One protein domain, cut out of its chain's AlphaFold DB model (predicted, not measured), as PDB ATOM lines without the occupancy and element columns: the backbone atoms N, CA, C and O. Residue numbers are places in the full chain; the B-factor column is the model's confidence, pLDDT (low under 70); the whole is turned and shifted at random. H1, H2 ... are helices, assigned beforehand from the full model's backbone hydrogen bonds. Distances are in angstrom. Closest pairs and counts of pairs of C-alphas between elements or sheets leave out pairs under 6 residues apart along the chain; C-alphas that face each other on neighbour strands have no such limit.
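This is residues 4 to 141 of the 154 residues of an uncharacterized protein of Candidatus Daviesbacteria bacterium RIFCSPHIGHO2_02_FULL_36_13 (UniProt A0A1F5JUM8). Long H6 forms an up-and-down bundle with H4 and H5, each running against the one before. H1 packs on H4, short H2 on H6, and residues 135 to 141 stick out. The printed part, 138 residues with six named helices, H1 to H6, is all helix and only just loose, close to compact: radius of gyration of the C-alphas 17.4 A, spans 61 by 33 by 26 A.

H6, residues 106 to 141, 52.9 A long, ends at C-alpha (-10.708, -52.240, 20.500). H5 is residues 75 to 99, H4 47 to 69, H2 34 to 38, H3 40 to 43 and H1 4 to 23, beginning at C-alpha (-40.333, -29.037, 27.847).

H6 touches H5, a helical hairpin at 21 degrees, closest C-alphas Gly 79 and Ala 123, 4.1 A apart. H4 touches H6, closest C-alphas Ala 57 and Gly 115, 4.2 A apart. Every O i to N i+4 pair is within hydrogen-bond range in H1 and H5; H2 has 0 of 1, but 2 of 2 O i to N i+3 pairs.

The printed part has no cut; pLDDT is under 70 at residues 136 to 137 and 139 to 141.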
ATOM      1  N   GLU A   4     -39.054 -29.702  27.635       91.94
ATOM      2  CA  GLU A   4     -40.333 -29.037  27.847       91.94
ATOM      3  C   GLU A   4     -40.476 -27.818  26.931       91.94
ATOM      4  O   GLU A   4     -41.539 -27.596  26.360       91.94
ATOM      5  N   TYR A   5     -39.395 -27.061  26.710       94.31
ATOM      6  CA  TYR A   5     -39.435 -25.911  25.806       94.31
ATOM      7  C   TYR A   5     -39.657 -26.334  24.356       94.31
ATOM      8  O   TYR A   5     -40.383 -25.663  23.630       94.31
ATOM      9  N   VAL A   6     -39.062 -27.455  23.934       95.06
ATOM     10  CA  VAL A   6     -39.259 -27.985  22.576       95.06
ATOM     11  C   VAL A   6     -40.714 -28.411  22.383       95.06
ATOM     12  O   VAL A   6     -41.312 -28.073  21.364       95.06
ATOM     13  N   LEU A   7     -41.314 -29.065  23.383       96.00
ATOM     14  CA  LEU A   7     -42.730 -29.430  23.350       96.00
ATOM     15  C   LEU A   7     -43.643 -28.198  23.265       96.00
ATOM     16  O   LEU A   7     -44.548 -28.164  22.433       96.00
ATOM     17  N   VAL A   8     -43.385 -27.169  24.077       97.19
ATOM     18  CA  VAL A   8     -44.143 -25.907  24.037       97.19
ATOM     19  C   VAL A   8     -44.036 -25.244  22.662       97.19
ATOM     20  O   VAL A   8     -45.038 -24.750  22.153       97.19
ATOM     21  N   ILE A   9     -42.862 -25.278  22.026       96.75
ATOM     22  CA  ILE A   9     -42.672 -24.757  20.664       96.75
ATOM     23  C   ILE A   9     -43.488 -25.560  19.643       96.75
ATOM     24  O   ILE A   9     -44.175 -24.957  18.823       96.75
ATOM     25  N   ILE A  10     -43.460 -26.898  19.704       97.62
ATOM     26  CA  ILE A  10     -44.242 -27.763  18.802       97.62
ATOM     27  C   ILE A  10     -45.736 -27.443  18.920       97.62
ATOM     28  O   ILE A  10     -46.406 -27.216  17.912       97.62
ATOM     29  N   ILE A  11     -46.250 -27.386  20.150       97.62
ATOM     30  CA  ILE A  11     -47.655 -27.062  20.418       97.62
ATOM     31  C   ILE A  11     -47.974 -25.641  19.944       97.62
ATOM     32  O   ILE A  11     -48.988 -25.430  19.286       97.62
ATOM     33  N   GLY A  12     -47.091 -24.678  20.220       97.94
ATOM     34  CA  GLY A  12     -47.237 -23.292  19.781       97.94
ATOM     35  C   GLY A  12     -47.324 -23.159  18.260       97.94
ATOM     36  O   GLY A  12     -48.193 -22.446  17.765       97.94
ATOM     37  N   PHE A  13     -46.489 -23.887  17.512       98.19
ATOM     38  CA  PHE A  13     -46.562 -23.928  16.049       98.19
ATOM     39  C   PHE A  13     -47.886 -24.494  15.547       98.19
ATOM     40  O   PHE A  13     -48.477 -23.912  14.641       98.19
ATOM     41  N   LEU A  14     -48.374 -25.586  16.141       97.44
ATOM     42  CA  LEU A  14     -49.658 -26.169  15.750       97.44
ATOM     43  C   LEU A  14     -50.820 -25.219  16.047       97.44
ATOM     44  O   LEU A  14     -51.628 -24.969  15.158       97.44
ATOM     45  N   ILE A  15     -50.885 -24.646  17.254       97.62
ATOM     46  CA  ILE A  15     -51.933 -23.683  17.626       97.62
ATOM     47  C   ILE A  15     -51.920 -22.492  16.669       97.62
ATOM     48  O   ILE A  15     -52.963 -22.132  16.127       97.62
ATOM     49  N   LEU A  16     -50.747 -21.902  16.425       96.81
ATOM     50  CA  LEU A  16     -50.628 -20.761  15.526       96.81
ATOM     51  C   LEU A  16     -51.042 -21.123  14.093       96.81
ATOM     52  O   LEU A  16     -51.751 -20.347  13.462       96.81
ATOM     53  N   ALA A  17     -50.672 -22.308  13.598       96.50
ATOM     54  CA  ALA A  17     -51.108 -22.784  12.287       96.50
ATOM     55  C   ALA A  17     -52.635 -22.923  12.196       96.50
ATOM     56  O   ALA A  17     -53.227 -22.467  11.224       96.50
ATOM     57  N   TYR A  18     -53.287 -23.480  13.220       94.56
ATOM     58  CA  TYR A  18     -54.749 -23.601  13.249       94.56
ATOM     59  C   TYR A  18     -55.458 -22.247  13.344       94.56
ATOM     60  O   TYR A  18     -56.507 -22.063  12.732       94.56
ATOM     61  N   VAL A  19     -54.888 -21.281  14.072       95.31
ATOM     62  CA  VAL A  19     -55.405 -19.903  14.091       95.31
ATOM     63  C   VAL A  19     -55.308 -19.273  12.700       95.31
ATOM     64  O   VAL A  19     -56.252 -18.618  12.268       95.31
ATOM     65  N   LEU A  20     -54.200 -19.495  11.985       94.06
ATOM     66  CA  LEU A  20     -54.047 -19.030  10.606       94.06
ATOM     67  C   LEU A  20     -55.033 -19.717   9.655       94.06
ATOM     68  O   LEU A  20     -55.626 -19.043   8.821       94.06
ATOM     69  N   ASP A  21     -55.257 -21.021   9.794       91.69
ATOM     70  CA  ASP A  21     -56.249 -21.728   8.977       91.69
ATOM     71  C   ASP A  21     -57.668 -21.205   9.222       91.69
ATOM     72  O   ASP A  21     -58.454 -21.108   8.289       91.69
ATOM     73  N   ALA A  22     -58.002 -20.828  10.460       89.88
ATOM     74  CA  ALA A  22     -59.335 -20.336  10.803       89.88
ATOM     75  C   ALA A  22     -59.679 -18.985  10.152       89.88
ATOM     76  O   ALA A  22     -60.857 -18.659  10.005       89.88
ATOM     77  N   ILE A  23     -58.671 -18.190   9.781       90.00
ATOM     78  CA  ILE A  23     -58.858 -16.871   9.156       90.00
ATOM     79  C   ILE A  23     -58.686 -16.896   7.631       90.00
ATOM     80  O   ILE A  23     -58.928 -15.879   6.980       90.00
ATOM     81  N   VAL A  24     -58.262 -18.024   7.049       87.00
ATOM     82  CA  VAL A  24     -58.021 -18.166   5.605       87.00
ATOM     83  C   VAL A  24     -59.003 -19.167   5.006       87.00
ATOM     84  O   VAL A  24     -59.374 -20.157   5.625       87.00
ATOM     85  N   ASN A  25     -59.425 -18.924   3.766       82.31
ATOM     86  CA  ASN A  25     -60.234 -19.901   3.048       82.31
ATOM     87  C   ASN A  25     -59.409 -21.161   2.727       82.31
ATOM     88  O   ASN A  25     -58.244 -21.023   2.339       82.31
ATOM     89  N   PRO A  26     -60.008 -22.365   2.807       83.25
ATOM     90  CA  PRO A  26     -59.338 -23.606   2.435       83.25
ATOM     91  C   PRO A  26     -58.749 -23.541   1.026       83.25
ATOM     92  O   PRO A  26     -59.347 -22.976   0.102       83.25
ATOM     93  N   LEU A  27     -57.577 -24.138   0.846       85.31
ATOM     94  CA  LEU A  27     -56.859 -24.107  -0.417       85.31
ATOM     95  C   LEU A  27     -57.519 -25.053  -1.436       85.31
ATOM     96  O   LEU A  27     -57.408 -26.272  -1.342       85.31
ATOM     97  N   THR A  28     -58.178 -24.496  -2.456       83.81
ATOM     98  CA  THR A  28     -58.911 -25.268  -3.484       83.81
ATOM     99  C   THR A  28     -58.145 -25.425  -4.802       83.81
ATOM    100  O   THR A  28     -58.745 -25.558  -5.871       83.81
ATOM    101  N   ILE A  29     -56.815 -25.347  -4.771       86.56
ATOM    102  CA  ILE A  29     -55.997 -25.464  -5.982       86.56
ATOM    103  C   ILE A  29     -55.848 -26.932  -6.396       86.56
ATOM    104  O   ILE A  29     -55.686 -27.821  -5.565       86.56
ATOM    105  N   ASN A  30     -55.868 -27.188  -7.703       85.81
ATOM    106  CA  ASN A  30     -55.635 -28.523  -8.244       85.81
ATOM    107  C   ASN A  30     -54.140 -28.679  -8.554       85.81
ATOM    108  O   ASN A  30     -53.648 -28.109  -9.528       85.81
ATOM    109  N   LEU A  31     -53.422 -29.409  -7.703       87.50
ATOM    110  CA  LEU A  31     -51.994 -29.678  -7.866       87.50
ATOM    111  C   LEU A  31     -51.774 -31.040  -8.522       87.50
ATOM    112  O   LEU A  31     -52.386 -32.026  -8.128       87.50
ATOM    113  N   THR A  32     -50.835 -31.112  -9.468       88.75
ATOM    114  CA  THR A  32     -50.392 -32.392 -10.049       88.75
ATOM    115  C   THR A  32     -49.645 -33.240  -9.022       88.75
ATOM    116  O   THR A  32     -49.798 -34.454  -8.981       88.75
ATOM    117  N   THR A  33     -48.823 -32.601  -8.188       91.06
ATOM    118  CA  THR A  33     -48.121 -33.220  -7.056       91.06
ATOM    119  C   THR A  33     -48.018 -32.192  -5.926       91.06
ATOM    120  O   THR A  33     -48.023 -30.990  -6.215       91.06
ATOM    121  N   PRO A  34     -47.867 -32.605  -4.654       92.75
ATOM    122  CA  PRO A  34     -47.754 -31.653  -3.545       92.75
ATOM    123  C   PRO A  34     -46.545 -30.713  -3.679       92.75
ATOM    124  O   PRO A  34     -46.573 -29.586  -3.198       92.75
ATOM    125  N   TYR A  35     -45.497 -31.140  -4.389       93.50
ATOM    126  CA  TYR A  35     -44.284 -30.349  -4.597       93.50
ATOM    127  C   TYR A  35     -44.525 -29.062  -5.398       93.50
ATOM    128  O   TYR A  35     -43.808 -28.084  -5.204       93.50
ATOM    129  N   HIS A  36     -45.547 -29.033  -6.260       93.31
ATOM    130  CA  HIS A  36     -45.840 -27.864  -7.095       93.31
ATOM    131  C   HIS A  36     -46.260 -26.639  -6.279       93.31
ATOM    132  O   HIS A  36     -46.065 -25.520  -6.736       93.31
ATOM    133  N   PHE A  37     -46.797 -26.814  -5.065       92.56
ATOM    134  CA  PHE A  37     -47.161 -25.680  -4.213       92.56
ATOM    135  C   PHE A  37     -45.959 -24.810  -3.830       92.56
ATOM    136  O   PHE A  37     -46.123 -23.615  -3.618       92.56
ATOM    137  N   PHE A  38     -44.761 -25.398  -3.749       90.75
ATOM    138  CA  PHE A  38     -43.544 -24.698  -3.339       90.75
ATOM    139  C   PHE A  38     -42.903 -23.877  -4.470       90.75
ATOM    140  O   PHE A  38     -41.825 -23.317  -4.276       90.75
ATOM    141  N   ASP A  39     -43.565 -23.762  -5.628       93.25
ATOM    142  CA  ASP A  39     -43.233 -22.743  -6.621       93.25
ATOM    143  C   ASP A  39     -43.413 -21.347  -5.989       93.25
ATOM    144  O   ASP A  39     -44.497 -21.050  -5.467       93.25
ATOM    145  N   PRO A  40     -42.394 -20.466  -6.042       91.50
ATOM    146  CA  PRO A  40     -42.477 -19.115  -5.494       91.50
ATOM    147  C   PRO A  40     -43.740 -18.358  -5.918       91.50
ATOM    148  O   PRO A  40     -44.350 -17.671  -5.099       91.50
ATOM    149  N   ASN A  41     -44.192 -18.524  -7.164       91.88
ATOM    150  CA  ASN A  41     -45.379 -17.842  -7.681       91.88
ATOM    151  C   ASN A  41     -46.662 -18.241  -6.933       91.88
ATOM    152  O   ASN A  41     -47.559 -17.416  -6.757       91.88
ATOM    153  N   ILE A  42     -46.758 -19.497  -6.486       90.88
ATOM    154  CA  ILE A  42     -47.914 -20.006  -5.736       90.88
ATOM    155  C   ILE A  42     -47.789 -19.632  -4.258       90.88
ATOM    156  O   ILE A  42     -48.756 -19.143  -3.674       90.88
ATOM    157  N   VAL A  43     -46.599 -19.785  -3.671       92.19
ATOM    158  CA  VAL A  43     -46.332 -19.435  -2.265       92.19
ATOM    159  C   VAL A  43     -46.653 -17.965  -1.987       92.19
ATOM    160  O   VAL A  43     -47.383 -17.649  -1.049       92.19
ATOM    161  N   PHE A  44     -46.173 -17.051  -2.834       91.88
ATOM    162  CA  PHE A  44     -46.426 -15.619  -2.650       91.88
ATOM    163  C   PHE A  44     -47.882 -15.220  -2.906       91.88
ATOM    164  O   PHE A  44     -48.325 -14.186  -2.409       91.88
ATOM    165  N   LYS A  45     -48.647 -16.043  -3.631       92.38
ATOM    166  CA  LYS A  45     -50.085 -15.833  -3.828       92.38
ATOM    167  C   LYS A  45     -50.905 -16.183  -2.582       92.38
ATOM    168  O   LYS A  45     -51.947 -15.567  -2.364       92.38
ATOM    169  N   TYR A  46     -50.446 -17.130  -1.760       92.31
ATOM    170  CA  TYR A  46     -51.159 -17.610  -0.569       92.31
ATOM    171  C   TYR A  46     -50.308 -17.492   0.708       92.31
ATOM    172  O   TYR A  46     -50.055 -18.497   1.372       92.31
ATOM    173  N   PRO A  47     -49.887 -16.279   1.110       92.31
ATOM    174  CA  PRO A  47     -48.874 -16.098   2.151       92.31
ATOM    175  C   PRO A  47     -49.288 -16.671   3.513       92.31
ATOM    176  O   PRO A  47     -48.496 -17.355   4.157       92.31
ATOM    177  N   PHE A  48     -50.532 -16.454   3.950       93.25
ATOM    178  CA  PHE A  48     -51.011 -16.984   5.232       93.25
ATOM    179  C   PHE A  48     -51.102 -18.514   5.230       93.25
ATOM    180  O   PHE A  48     -50.665 -19.156   6.187       93.25
ATOM    181  N   THR A  49     -51.591 -19.107   4.137       94.19
ATOM    182  CA  THR A  49     -51.623 -20.564   3.971       94.19
ATOM    183  C   THR A  49     -50.210 -21.136   3.945       94.19
ATOM    184  O   THR A  49     -49.938 -22.127   4.617       94.19
ATOM    185  N   SER A  50     -49.280 -20.496   3.233       94.50
ATOM    186  CA  SER A  50     -47.879 -20.912   3.187       94.50
ATOM    187  C   SER A  50     -47.229 -20.884   4.568       94.50
ATOM    188  O   SER A  50     -46.583 -21.860   4.941       94.50
ATOM    189  N   VAL A  51     -47.453 -19.831   5.362       95.81
ATOM    190  CA  VAL A  51     -46.963 -19.768   6.750       95.81
ATOM    191  C   VAL A  51     -47.575 -20.884   7.594       95.81
ATOM    192  O   VAL A  51     -46.846 -21.576   8.303       95.81
ATOM    193  N   SER A  52     -48.886 -21.114   7.490       96.50
ATOM    194  CA  SER A  52     -49.558 -22.206   8.202       96.50
ATOM    195  C   SER A  52     -48.963 -23.578   7.851       96.50
ATOM    196  O   SER A  52     -48.626 -24.363   8.741       96.50
ATOM    197  N   ILE A  53     -48.741 -23.846   6.560       96.62
ATOM    198  CA  ILE A  53     -48.086 -25.068   6.070       96.62
ATOM    199  C   ILE A  53     -46.672 -25.194   6.646       96.62
ATOM    200  O   ILE A  53     -46.299 -26.265   7.128       96.62
ATOM    201  N   THR A  54     -45.887 -24.114   6.638       97.12
ATOM    202  CA  THR A  54     -44.534 -24.103   7.209       97.12
ATOM    203  C   THR A  54     -44.547 -24.410   8.705       97.12
ATOM    204  O   THR A  54     -43.757 -25.235   9.155       97.12
ATOM    205  N   LEU A  55     -45.457 -23.818   9.482       98.06
ATOM    206  CA  LEU A  55     -45.565 -24.076  10.921       98.06
ATOM    207  C   LEU A  55     -45.915 -25.540  11.217       98.06
ATOM    208  O   LEU A  55     -45.262 -26.171  12.051       98.06
ATOM    209  N   LYS A  56     -46.885 -26.114  10.492       98.00
ATOM    210  CA  LYS A  56     -47.220 -27.544  10.602       98.00
ATOM    211  C   LYS A  56     -46.034 -28.428  10.226       98.00
ATOM    212  O   LYS A  56     -45.734 -29.378  10.943       98.00
ATOM    213  N   ALA A  57     -45.329 -28.107   9.142       98.06
ATOM    214  CA  ALA A  57     -44.147 -28.847   8.709       98.06
ATOM    215  C   ALA A  57     -43.022 -28.801   9.755       98.06
ATOM    216  O   ALA A  57     -42.396 -29.823  10.023       98.06
ATOM    217  N   LEU A  58     -42.798 -27.648  10.395       98.12
ATOM    218  CA  LEU A  58     -41.831 -27.509  11.485       98.12
ATOM    219  C   LEU A  58     -42.239 -28.319  12.719       98.12
ATOM    220  O   LEU A  58     -41.390 -28.967  13.327       98.12
ATOM    221  N   ALA A  59     -43.526 -28.338  13.069       98.06
ATOM    222  CA  ALA A  59     -44.035 -29.190  14.141       98.06
ATOM    223  C   ALA A  59     -43.848 -30.685  13.819       98.06
ATOM    224  O   ALA A  59     -43.383 -31.443  14.669       98.06
ATOM    225  N   LEU A  60     -44.133 -31.098  12.579       97.94
ATOM    226  CA  LEU A  60     -43.920 -32.464  12.084       97.94
ATOM    227  C   LEU A  60     -42.440 -32.849  11.994       97.94
ATOM    228  O   LEU A  60     -42.108 -34.021  12.128       97.94
ATOM    229  N   PHE A  61     -41.551 -31.885  11.779       98.00
ATOM    230  CA  PHE A  61     -40.106 -32.092  11.807       98.00
ATOM    231  C   PHE A  61     -39.590 -32.250  13.244       98.00
ATOM    232  O   PHE A  61     -38.853 -33.188  13.553       98.00
ATOM    233  N   LEU A  62     -39.995 -31.353  14.147       97.44
ATOM    234  CA  LEU A  62     -39.540 -31.353  15.538       97.44
ATOM    235  C   LEU A  62     -40.145 -32.496  16.359       97.44
ATOM    236  O   LEU A  62     -39.453 -33.046  17.210       97.44
ATOM    237  N   GLY A  63     -41.400 -32.872  16.108       97.44
ATOM    238  CA  GLY A  63     -42.127 -33.889  16.873       97.44
ATOM    239  C   GLY A  63     -41.399 -35.234  16.960       97.44
ATOM    240  O   GLY A  63     -41.094 -35.679  18.067       97.44
ATOM    241  N   PRO A  64     -41.047 -35.872  15.831       97.12
ATOM    242  CA  PRO A  64     -40.299 -37.126  15.822       97.12
ATOM    243  C   PRO A  64     -38.916 -36.997  16.459       97.12
ATOM    244  O   PRO A  64     -38.497 -37.892  17.187       97.12
ATOM    245  N   LEU A  65     -38.206 -35.886  16.234       96.56
ATOM    246  CA  LEU A  65     -36.889 -35.653  16.840       96.56
ATOM    247  C   LEU A  65     -36.972 -35.543  18.363       96.56
ATOM    248  O   LEU A  65     -36.169 -36.149  19.073       96.56
ATOM    249  N   TRP A  66     -37.959 -34.795  18.853       96.94
ATOM    250  CA  TRP A  66     -38.262 -34.663  20.269       96.94
ATOM    251  C   TRP A  66     -38.651 -36.016  20.870       96.94
ATOM    252  O   TRP A  66     -38.071 -36.426  21.871       96.94
ATOM    253  N   PHE A  67     -39.534 -36.769  20.214       96.56
ATOM    254  CA  PHE A  67     -39.947 -38.096  20.672       96.56
ATOM    255  C   PHE A  67     -38.771 -39.084  20.745       96.56
ATOM    256  O   PHE A  67     -38.549 -39.720  21.774       96.56
ATOM    257  N   LEU A  68     -37.945 -39.158  19.695       95.94
ATOM    258  CA  LEU A  68     -36.749 -40.007  19.666       95.94
ATOM    259  C   LEU A  68     -35.668 -39.570  20.664       95.94
ATOM    260  O   LEU A  68     -34.721 -40.326  20.902       95.94
ATOM    261  N   SER A  69     -35.760 -38.368  21.236       94.00
ATOM    262  CA  SER A  69     -34.821 -37.913  22.261       94.00
ATOM    263  C   SER A  69     -35.021 -38.611  23.610       94.00
ATOM    264  O   SER A  69     -34.055 -38.720  24.358       94.00
ATOM    265  N   PHE A  70     -36.216 -39.155  23.881       94.25
ATOM    266  CA  PHE A  70     -36.507 -39.951  25.084       94.25
ATOM    267  C   PHE A  70     -36.144 -41.431  24.943       94.25
ATOM    268  O   PHE A  70     -36.213 -42.175  25.915       94.25
ATOM    269  N   LEU A  71     -35.812 -41.873  23.729       95.25
ATOM    270  CA  LEU A  71     -35.500 -43.267  23.444       95.25
ATOM    271  C   LEU A  71     -33.988 -43.445  23.318       95.25
ATOM    272  O   LEU A  71     -33.333 -42.767  22.516       95.25
ATOM    273  N   ASP A  72     -33.442 -44.429  24.022       91.94
ATOM    274  CA  ASP A  72     -32.008 -44.759  24.019       91.94
ATOM    275  C   ASP A  72     -31.582 -45.609  22.809       91.94
ATOM    276  O   ASP A  72     -30.705 -46.469  22.869       91.94
ATOM    277  N   PHE A  73     -32.203 -45.372  21.655       92.88
ATOM    278  CA  PHE A  73     -31.830 -46.046  20.417       92.88
ATOM    279  C   PHE A  73     -30.458 -45.595  19.912       92.88
ATOM    280  O   PHE A  73     -30.082 -44.422  19.992       92.88
ATOM    281  N   ASN A  74     -29.718 -46.523  19.304       93.50
ATOM    282  CA  ASN A  74     -28.473 -46.170  18.630       93.50
ATOM    283  C   ASN A  74     -28.739 -45.228  17.436       93.50
ATOM    284  O   ASN A  74     -29.830 -45.200  16.861       93.50
ATOM    285  N   LYS A  75     -27.718 -44.451  17.045       94.50
ATOM    286  CA  LYS A  75     -27.842 -43.426  15.993       94.50
ATOM    287  C   LYS A  75     -28.322 -44.000  14.655       94.50
ATOM    288  O   LYS A  75     -29.158 -43.386  14.007       94.50
ATOM    289  N   VAL A  76     -27.868 -45.197  14.276       95.31
ATOM    290  CA  VAL A  76     -28.294 -45.850  13.024       95.31
ATOM    291  C   VAL A  76     -29.799 -46.125  13.039       95.31
ATOM    292  O   VAL A  76     -30.487 -45.804  12.075       95.31
ATOM    293  N   LEU A  77     -30.320 -46.656  14.147       95.88
ATOM    294  CA  LEU A  77     -31.743 -46.940  14.302       95.88
ATOM    295  C   LEU A  77     -32.578 -45.653  14.311       95.88
ATOM    296  O   LEU A  77     -33.592 -45.597  13.622       95.88
ATOM    297  N   LYS A  78     -32.130 -44.597  15.008       97.25
ATOM    298  CA  LYS A  78     -32.787 -43.276  14.955       97.25
ATOM    299  C   LYS A  78     -32.853 -42.746  13.520       97.25
ATOM    300  O   LYS A  78     -33.917 -42.327  13.078       97.25
ATOM    301  N   GLY A  79     -31.747 -42.827  12.776       97.12
ATOM    302  CA  GLY A  79     -31.697 -42.440  11.365       97.12
ATOM    303  C   GLY A  79     -32.651 -43.254  10.486       97.12
ATOM    304  O   GLY A  79     -33.396 -42.674   9.701       97.12
ATOM    305  N   GLY A  80     -32.695 -44.575  10.671       97.75
ATOM    306  CA  GLY A  80     -33.603 -45.467   9.944       97.75
ATOM    307  C   GLY A  80     -35.082 -45.177  10.212       97.75
ATOM    308  O   GLY A  80     -35.865 -45.104   9.268       97.75
ATOM    309  N   ILE A  81     -35.465 -44.938  11.471       98.00
ATOM    310  CA  ILE A  81     -36.844 -44.563  11.829       98.00
ATOM    311  C   ILE A  81     -37.241 -43.255  11.140       98.00
ATOM    312  O   ILE A  81     -38.304 -43.185  10.525       98.00
ATOM    313  N   LEU A  82     -36.384 -42.229  11.203       98.38
ATOM    314  CA  LEU A  82     -36.658 -40.944  10.557       98.38
ATOM    315  C   LEU A  82     -36.735 -41.063   9.032       98.38
ATOM    316  O   LEU A  82     -37.572 -40.404   8.420       98.38
ATOM    317  N   LEU A  83     -35.907 -41.917   8.423       98.12
ATOM    318  CA  LEU A  83     -35.939 -42.178   6.985       98.12
ATOM    319  C   LEU A  83     -37.265 -42.822   6.563       98.12
ATOM    320  O   LEU A  83     -37.897 -42.362   5.612       98.12
ATOM    321  N   VAL A  84     -37.710 -43.851   7.291       98.31
ATOM    322  CA  VAL A  84     -38.999 -44.508   7.036       98.31
ATOM    323  C   VAL A  84     -40.144 -43.519   7.221       98.31
ATOM    324  O   VAL A  84     -40.999 -43.408   6.347       98.31
ATOM    325  N   LEU A  85     -40.143 -42.757   8.317       98.31
ATOM    326  CA  LEU A  85     -41.184 -41.769   8.590       98.31
ATOM    327  C   LEU A  85     -41.249 -40.694   7.498       98.31
ATOM    328  O   LEU A  85     -42.329 -40.391   7.002       98.31
ATOM    329  N   SER A  86     -40.094 -40.176   7.072       98.12
ATOM    330  CA  SER A  86     -39.993 -39.225   5.963       98.12
ATOM    331  C   SER A  86     -40.584 -39.788   4.668       98.12
ATOM    332  O   SER A  86     -41.356 -39.103   3.992       98.12
ATOM    333  N   GLY A  87     -40.251 -41.038   4.331       97.75
ATOM    334  CA  GLY A  87     -40.785 -41.717   3.153       97.75
ATOM    335  C   GLY A  87     -42.303 -41.881   3.224       97.75
ATOM    336  O   GLY A  87     -43.000 -41.552   2.269       97.75
ATOM    337  N   LEU A  88     -42.829 -42.315   4.375       98.00
ATOM    338  CA  LEU A  88     -44.269 -42.475   4.586       98.00
ATOM    339  C   LEU A  88     -45.023 -41.147   4.470       98.00
ATOM    340  O   LEU A  88     -46.053 -41.101   3.805       98.00
ATOM    341  N   MET A  89     -44.502 -40.066   5.056       97.81
ATOM    342  CA  MET A  89     -45.116 -38.735   4.958       97.81
ATOM    343  C   MET A  89     -45.213 -38.261   3.504       97.81
ATOM    344  O   MET A  89     -46.260 -37.767   3.085       97.81
ATOM    345  N   GLN A  90     -44.146 -38.444   2.723       96.56
ATOM    346  CA  GLN A  90     -44.110 -38.043   1.315       96.56
ATOM    347  C   GLN A  90     -45.017 -38.914   0.438       96.56
ATOM    348  O   GLN A  90     -45.745 -38.383  -0.399       96.56
ATOM    349  N   LEU A  91     -45.006 -40.238   0.631       96.25
ATOM    350  CA  LEU A  91     -45.855 -41.165  -0.125       96.25
ATOM    351  C   LEU A  91     -47.338 -40.940   0.172       96.25
ATOM    352  O   LEU A  91     -48.142 -40.898  -0.757       96.25
ATOM    353  N   TYR A  92     -47.686 -40.739   1.444       95.69
ATOM    354  CA  TYR A  92     -49.054 -40.441   1.849       95.69
ATOM    355  C   TYR A  92     -49.545 -39.130   1.229       95.69
ATOM    356  O   TYR A  92     -50.604 -39.100   0.607       95.69
ATOM    357  N   ALA A  93     -48.755 -38.056   1.333       95.06
ATOM    358  CA  ALA A  93     -49.116 -36.766   0.749       95.06
ATOM    359  C   ALA A  93     -49.249 -36.829  -0.779       95.06
ATOM    360  O   ALA A  93     -50.145 -36.213  -1.354       95.06
ATOM    361  N   LEU A  94     -48.369 -37.581  -1.445       94.62
ATOM    362  CA  LEU A  94     -48.450 -37.791  -2.885       94.62
ATOM    363  C   LEU A  94     -49.736 -38.531  -3.258       94.62
ATOM    364  O   LEU A  94     -50.427 -38.097  -4.176       94.62
ATOM    365  N   GLN A  95     -50.065 -39.609  -2.544       94.25
ATOM    366  CA  GLN A  95     -51.291 -40.366  -2.769       94.25
ATOM    367  C   GLN A  95     -52.523 -39.479  -2.582       94.25
ATOM    368  O   GLN A  95     -53.375 -39.441  -3.465       94.25
ATOM    369  N   ASP A  96     -52.601 -38.734  -1.481       93.38
ATOM    370  CA  ASP A  96     -53.785 -37.934  -1.173       93.38
ATOM    371  C   ASP A  96     -54.029 -36.822  -2.209       93.38
ATOM    372  O   ASP A  96     -55.154 -36.637  -2.682       93.38
ATOM    373  N   VAL A  97     -52.960 -36.145  -2.652       92.25
ATOM    374  CA  VAL A  97     -53.038 -35.079  -3.665       92.25
ATOM    375  C   VAL A  97     -53.332 -35.631  -5.060       92.25
ATOM    376  O   VAL A  97     -54.207 -35.114  -5.753       92.25
ATOM    377  N   VAL A  98     -52.631 -36.686  -5.486       89.88
ATOM    378  CA  VAL A  98     -52.778 -37.246  -6.842       89.88
ATOM    379  C   VAL A  98     -54.116 -37.959  -7.000       89.88
ATOM    380  O   VAL A  98     -54.798 -37.784  -8.010       89.88
ATOM    381  N   SER A  99     -54.509 -38.761  -6.008       88.38
ATOM    382  CA  SER A  99     -55.777 -39.491  -6.031       88.38
ATOM    383  C   SER A  99     -56.979 -38.609  -5.694       88.38
ATOM    384  O   SER A  99     -58.109 -39.075  -5.825       88.38
ATOM    385  N   LYS A 100     -56.756 -37.350  -5.288       84.00
ATOM    386  CA  LYS A 100     -57.800 -36.395  -4.883       84.00
ATOM    387  C   LYS A 100     -58.757 -36.986  -3.852       84.00
ATOM    388  O   LYS A 100     -59.953 -36.700  -3.868       84.00
ATOM    389  N   THR A 101     -58.232 -37.842  -2.982       78.88
ATOM    390  CA  THR A 101     -59.038 -38.535  -1.977       78.88
ATOM    391  C   THR A 101     -59.593 -37.562  -0.951       78.88
ATOM    392  O   THR A 101     -60.674 -37.808  -0.422       78.88
ATOM    393  N   GLY A 102     -58.884 -36.454  -0.701       79.50
ATOM    394  CA  GLY A 102     -59.325 -35.405   0.215       79.50
ATOM    395  C   GLY A 102     -59.502 -35.925   1.637       79.50
ATOM    396  O   GLY A 102     -60.402 -35.471   2.342       79.50
ATOM    397  N   VAL A 103     -58.686 -36.908   2.042       86.62
ATOM    398  CA  VAL A 103     -58.738 -37.466   3.403       86.62
ATOM    399  C   VAL A 103     -58.267 -36.411   4.395       86.62
ATOM    400  O   VAL A 103     -58.852 -36.264   5.467       86.62
ATOM    401  N   LEU A 104     -57.224 -35.667   4.021       86.81
ATOM    402  CA  LEU A 104     -56.761 -34.498   4.748       86.81
ATOM    403  C   LEU A 104     -57.030 -33.223   3.939       86.81
ATOM    404  O   LEU A 104     -57.038 -33.255   2.705       86.81
ATOM    405  N   PRO A 105     -57.198 -32.074   4.617       91.31
ATOM    406  CA  PRO A 105     -57.086 -30.779   3.963       91.31
ATOM    407  C   PRO A 105     -55.753 -30.674   3.216       91.31
ATOM    408  O   PRO A 105     -54.722 -31.152   3.700       91.31
ATOM    409  N   LEU A 106     -55.760 -30.026   2.051       92.69
ATOM    410  CA  LEU A 106     -54.593 -29.945   1.171       92.69
ATOM    411  C   LEU A 106     -53.359 -29.388   1.900       92.69
ATOM    412  O   LEU A 106     -52.240 -29.848   1.686       92.69
ATOM    413  N   GLU A 107     -53.557 -28.451   2.822       94.12
ATOM    414  CA  GLU A 107     -52.526 -27.841   3.659       94.12
ATOM    415  C   GLU A 107     -51.762 -28.869   4.504       94.12
ATOM    416  O   GLU A 107     -50.555 -28.730   4.707       94.12
ATOM    417  N   TRP A 108     -52.434 -29.919   4.984       95.25
ATOM    418  CA  TRP A 108     -51.795 -31.001   5.731       95.25
ATOM    419  C   TRP A 108     -50.950 -31.887   4.827       95.25
ATOM    420  O   TRP A 108     -49.816 -32.203   5.182       95.25
ATOM    421  N   SER A 109     -51.443 -32.222   3.638       95.88
ATOM    422  CA  SER A 109     -50.672 -32.984   2.648       95.88
ATOM    423  C   SER A 109     -49.424 -32.208   2.198       95.88
ATOM    424  O   SER A 109     -48.325 -32.763   2.094       95.88
ATOM    425  N   LEU A 110     -49.531 -30.884   2.058       95.94
ATOM    426  CA  LEU A 110     -48.389 -30.002   1.801       95.94
ATOM    427  C   LEU A 110     -47.414 -29.938   2.989       95.94
ATOM    428  O   LEU A 110     -46.199 -30.031   2.796       95.94
ATOM    429  N   ALA A 111     -47.920 -29.850   4.221       97.44
ATOM    430  CA  ALA A 111     -47.093 -29.850   5.427       97.44
ATOM    431  C   ALA A 111     -46.353 -31.181   5.636       97.44
ATOM    432  O   ALA A 111     -45.182 -31.174   6.013       97.44
ATOM    433  N   LEU A 112     -46.999 -32.315   5.345       97.69
ATOM    434  CA  LEU A 112     -46.383 -33.644   5.357       97.69
ATOM    435  C   LEU A 112     -45.264 -33.748   4.321       97.69
ATOM    436  O   LEU A 112     -44.196 -34.273   4.625       97.69
ATOM    437  N   THR A 113     -45.477 -33.198   3.125       96.75
ATOM    438  CA  THR A 113     -44.455 -33.177   2.072       96.75
ATOM    439  C   THR A 113     -43.223 -32.395   2.526       96.75
ATOM    440  O   THR A 113     -42.108 -32.915   2.480       96.75
ATOM    441  N   PHE A 114     -43.410 -31.171   3.029       97.25
ATOM    442  CA  PHE A 114     -42.286 -30.341   3.459       97.25
ATOM    443  C   PHE A 114     -41.611 -30.871   4.730       97.25
ATOM    444  O   PHE A 114     -40.388 -30.981   4.777       97.25
ATOM    445  N   GLY A 115     -42.390 -31.267   5.739       97.56
ATOM    446  CA  GLY A 115     -41.870 -31.857   6.973       97.56
ATOM    447  C   GLY A 115     -41.122 -33.164   6.711       97.56
ATOM    448  O   GLY A 115     -40.035 -33.372   7.248       97.56
ATOM    449  N   GLY A 116     -41.648 -34.009   5.821       97.12
ATOM    450  CA  GLY A 116     -40.997 -35.239   5.380       97.12
ATOM    451  C   GLY A 116     -39.653 -34.965   4.705       97.12
ATOM    452  O   GLY A 116     -38.658 -35.589   5.076       97.12
ATOM    453  N   LEU A 117     -39.579 -33.993   3.790       97.31
ATOM    454  CA  LEU A 117     -38.309 -33.569   3.185       97.31
ATOM    455  C   LEU A 117     -37.306 -33.064   4.232       97.31
ATOM    456  O   LEU A 117     -36.142 -33.460   4.203       97.31
ATOM    457  N   LEU A 118     -37.746 -32.242   5.190       97.75
ATOM    458  CA  LEU A 118     -36.882 -31.740   6.263       97.75
ATOM    459  C   LEU A 118     -36.332 -32.869   7.144       97.75
ATOM    460  O   LEU A 118     -35.171 -32.812   7.546       97.75
ATOM    461  N   LEU A 119     -37.124 -33.913   7.411       97.94
ATOM    462  CA  LEU A 119     -36.699 -35.075   8.200       97.94
ATOM    463  C   LEU A 119     -35.588 -35.902   7.537       97.94
ATOM    464  O   LEU A 119     -34.864 -36.603   8.249       97.94
ATOM    465  N   LEU A 120     -35.383 -35.797   6.218       97.62
ATOM    466  CA  LEU A 120     -34.262 -36.470   5.549       97.62
ATOM    467  C   LEU A 120     -32.905 -35.973   6.060       97.62
ATOM    468  O   LEU A 120     -31.974 -36.766   6.179       97.62
ATOM    469  N   ILE A 121     -32.792 -34.688   6.412       97.62
ATOM    470  CA  ILE A 121     -31.539 -34.082   6.886       97.62
ATOM    471  C   ILE A 121     -31.031 -34.777   8.166       97.62
ATOM    472  O   ILE A 121     -29.932 -35.341   8.140       97.62
ATOM    473  N   PRO A 122     -31.792 -34.809   9.282       97.12
ATOM    474  CA  PRO A 122     -31.364 -35.521  10.478       97.12
ATOM    475  C   PRO A 122     -31.305 -37.038  10.268       97.12
ATOM    476  O   PRO A 122     -30.462 -37.681  10.892       97.12
ATOM    477  N   ALA A 123     -32.134 -37.624   9.393       97.44
ATOM    478  CA  ALA A 123     -32.058 -39.053   9.083       97.44
ATOM    479  C   ALA A 123     -30.683 -39.433   8.507       97.44
ATOM    480  O   ALA A 123     -30.012 -40.326   9.032       97.44
ATOM    481  N   ILE A 124     -30.232 -38.707   7.478       96.94
ATOM    482  CA  ILE A 124     -28.918 -38.895   6.848       96.94
ATOM    483  C   ILE A 124     -27.802 -38.635   7.862       96.94
ATOM    484  O   ILE A 124     -26.892 -39.454   7.998       96.94
ATOM    485  N   PHE A 125     -27.893 -37.541   8.624       96.88
ATOM    486  CA  PHE A 125     -26.904 -37.209   9.648       96.88
ATOM    487  C   PHE A 125     -26.742 -38.327  10.689       96.88
ATOM    488  O   PHE A 125     -25.620 -38.758  10.967       96.88
ATOM    489  N   TYR A 126     -27.846 -38.839  11.241       96.31
ATOM    490  CA  TYR A 126     -27.808 -39.917  12.229       96.31
ATOM    491  C   TYR A 126     -27.254 -41.224  11.661       96.31
ATOM    492  O   TYR A 126     -26.505 -41.912  12.360       96.31
ATOM    493  N   MET A 127     -27.571 -41.553  10.406       94.62
ATOM    494  CA  MET A 127     -26.995 -42.721   9.738       94.62
ATOM    495  C   MET A 127     -25.476 -42.584   9.605       94.62
ATOM    496  O   MET A 127     -24.751 -43.451  10.094       94.62
ATOM    497  N   ILE A 128     -24.984 -41.477   9.036       94.94
ATOM    498  CA  ILE A 128     -23.544 -41.228   8.859       94.94
ATOM    499  C   ILE A 128     -22.821 -41.265  10.213       94.94
ATOM    500  O   ILE A 128     -21.856 -42.012  10.386       94.94
ATOM    501  N   ALA A 129     -23.322 -40.524  11.205       92.38
ATOM    502  CA  ALA A 129     -22.729 -40.482  12.539       92.38
ATOM    503  C   ALA A 129     -22.757 -41.850  13.245       92.38
ATOM    504  O   ALA A 129     -21.863 -42.166  14.033       92.38
ATOM    505  N   GLY A 130     -23.782 -42.663  12.985       90.81
ATOM    506  CA  GLY A 130     -23.896 -44.018  13.511       90.81
ATOM    507  C   GLY A 130     -22.892 -44.991  12.897       90.81
ATOM    508  O   GLY A 130     -22.304 -45.789  13.628       90.81
ATOM    509  N   PHE A 131     -22.658 -44.916  11.584       90.38
ATOM    510  CA  PHE A 131     -21.675 -45.764  10.905       90.38
ATOM    511  C   PHE A 131     -20.234 -45.400  11.281       90.38
ATOM    512  O   PHE A 131     -19.461 -46.294  11.622       90.38
ATOM    513  N   ILE A 132     -19.894 -44.106  11.315       91.06
ATOM    514  CA  ILE A 132     -18.549 -43.644  11.703       91.06
ATOM    515  C   ILE A 132     -18.229 -44.040  13.152       91.06
ATOM    516  O   ILE A 132     -17.149 -44.558  13.424       91.06
ATOM    517  N   GLY A 133     -19.179 -43.877  14.082       81.25
ATOM    518  CA  GLY A 133     -18.977 -44.260  15.485       81.25
ATOM    519  C   GLY A 133     -18.745 -45.763  15.689       81.25
ATOM    520  O   GLY A 133     -17.936 -46.157  16.529       81.25
ATOM    521  N   LYS A 134     -19.406 -46.615  14.892       77.88
ATOM    522  CA  LYS A 134     -19.171 -48.070  14.908       77.88
ATOM    523  C   LYS A 134     -17.818 -48.460  14.308       77.88
ATOM    524  O   LYS A 134     -17.213 -49.416  14.773       77.88
ATOM    525  N   ALA A 135     -17.351 -47.750  13.284       74.50
ATOM    526  CA  ALA A 135     -16.044 -48.013  12.684       74.50
ATOM    527  C   ALA A 135     -14.896 -47.597  13.620       74.50
ATOM    528  O   ALA A 135     -13.963 -48.367  13.820       74.50
ATOM    529  N   GLY A 136     -14.991 -46.419  14.250       69.56
ATOM    530  CA  GLY A 136     -13.963 -45.928  15.175       69.56
ATOM    531  C   GLY A 136     -13.818 -46.769  16.449       69.56
ATOM    532  O   GLY A 136     -12.702 -46.992  16.901       69.56
ATOM    533  N   SER A 137     -14.925 -47.285  16.997       68.62
ATOM    534  CA  SER A 137     -14.887 -48.170  18.176       68.62
ATOM    535  C   SER A 137     -14.208 -49.507  17.881       68.62
ATOM    536  O   SER A 137     -13.351 -49.925  18.651       68.62
ATOM    537  N   LYS A 138     -14.499 -50.126  16.729       71.06
ATOM    538  CA  LYS A 138     -13.833 -51.372  16.318       71.06
ATOM    539  C   LYS A 138     -12.323 -51.217  16.133       71.06
ATOM    540  O   LYS A 138     -11.576 -52.093  16.537       71.06
ATOM    541  N   LEU A 139     -11.873 -50.094  15.571       67.62
ATOM    542  CA  LEU A 139     -10.443 -49.817  15.395       67.62
ATOM    543  C   LEU A 139      -9.717 -49.559  16.727       67.62
ATOM    544  O   LEU A 139      -8.533 -49.860  16.849       67.62
ATOM    545  N   SER A 140     -10.420 -49.006  17.721       65.12
ATOM    546  CA  SER A 140      -9.862 -48.760  19.055       65.12
ATOM    547  C   SER A 140      -9.792 -50.020  19.917       65.12
ATOM    548  O   SER A 140      -8.890 -50.117  20.738       65.12
ATOM    549  N   GLU A 141     -10.727 -50.962  19.766       60.59
ATOM    550  CA  GLU A 141     -10.708 -52.240  20.500       60.59
ATOM    551  C   GLU A 141      -9.626 -53.199  19.979       60.59
ATOM    552  O   GLU A 141      -9.125 -54.031  20.727       60.59
TER     553      GLU A 141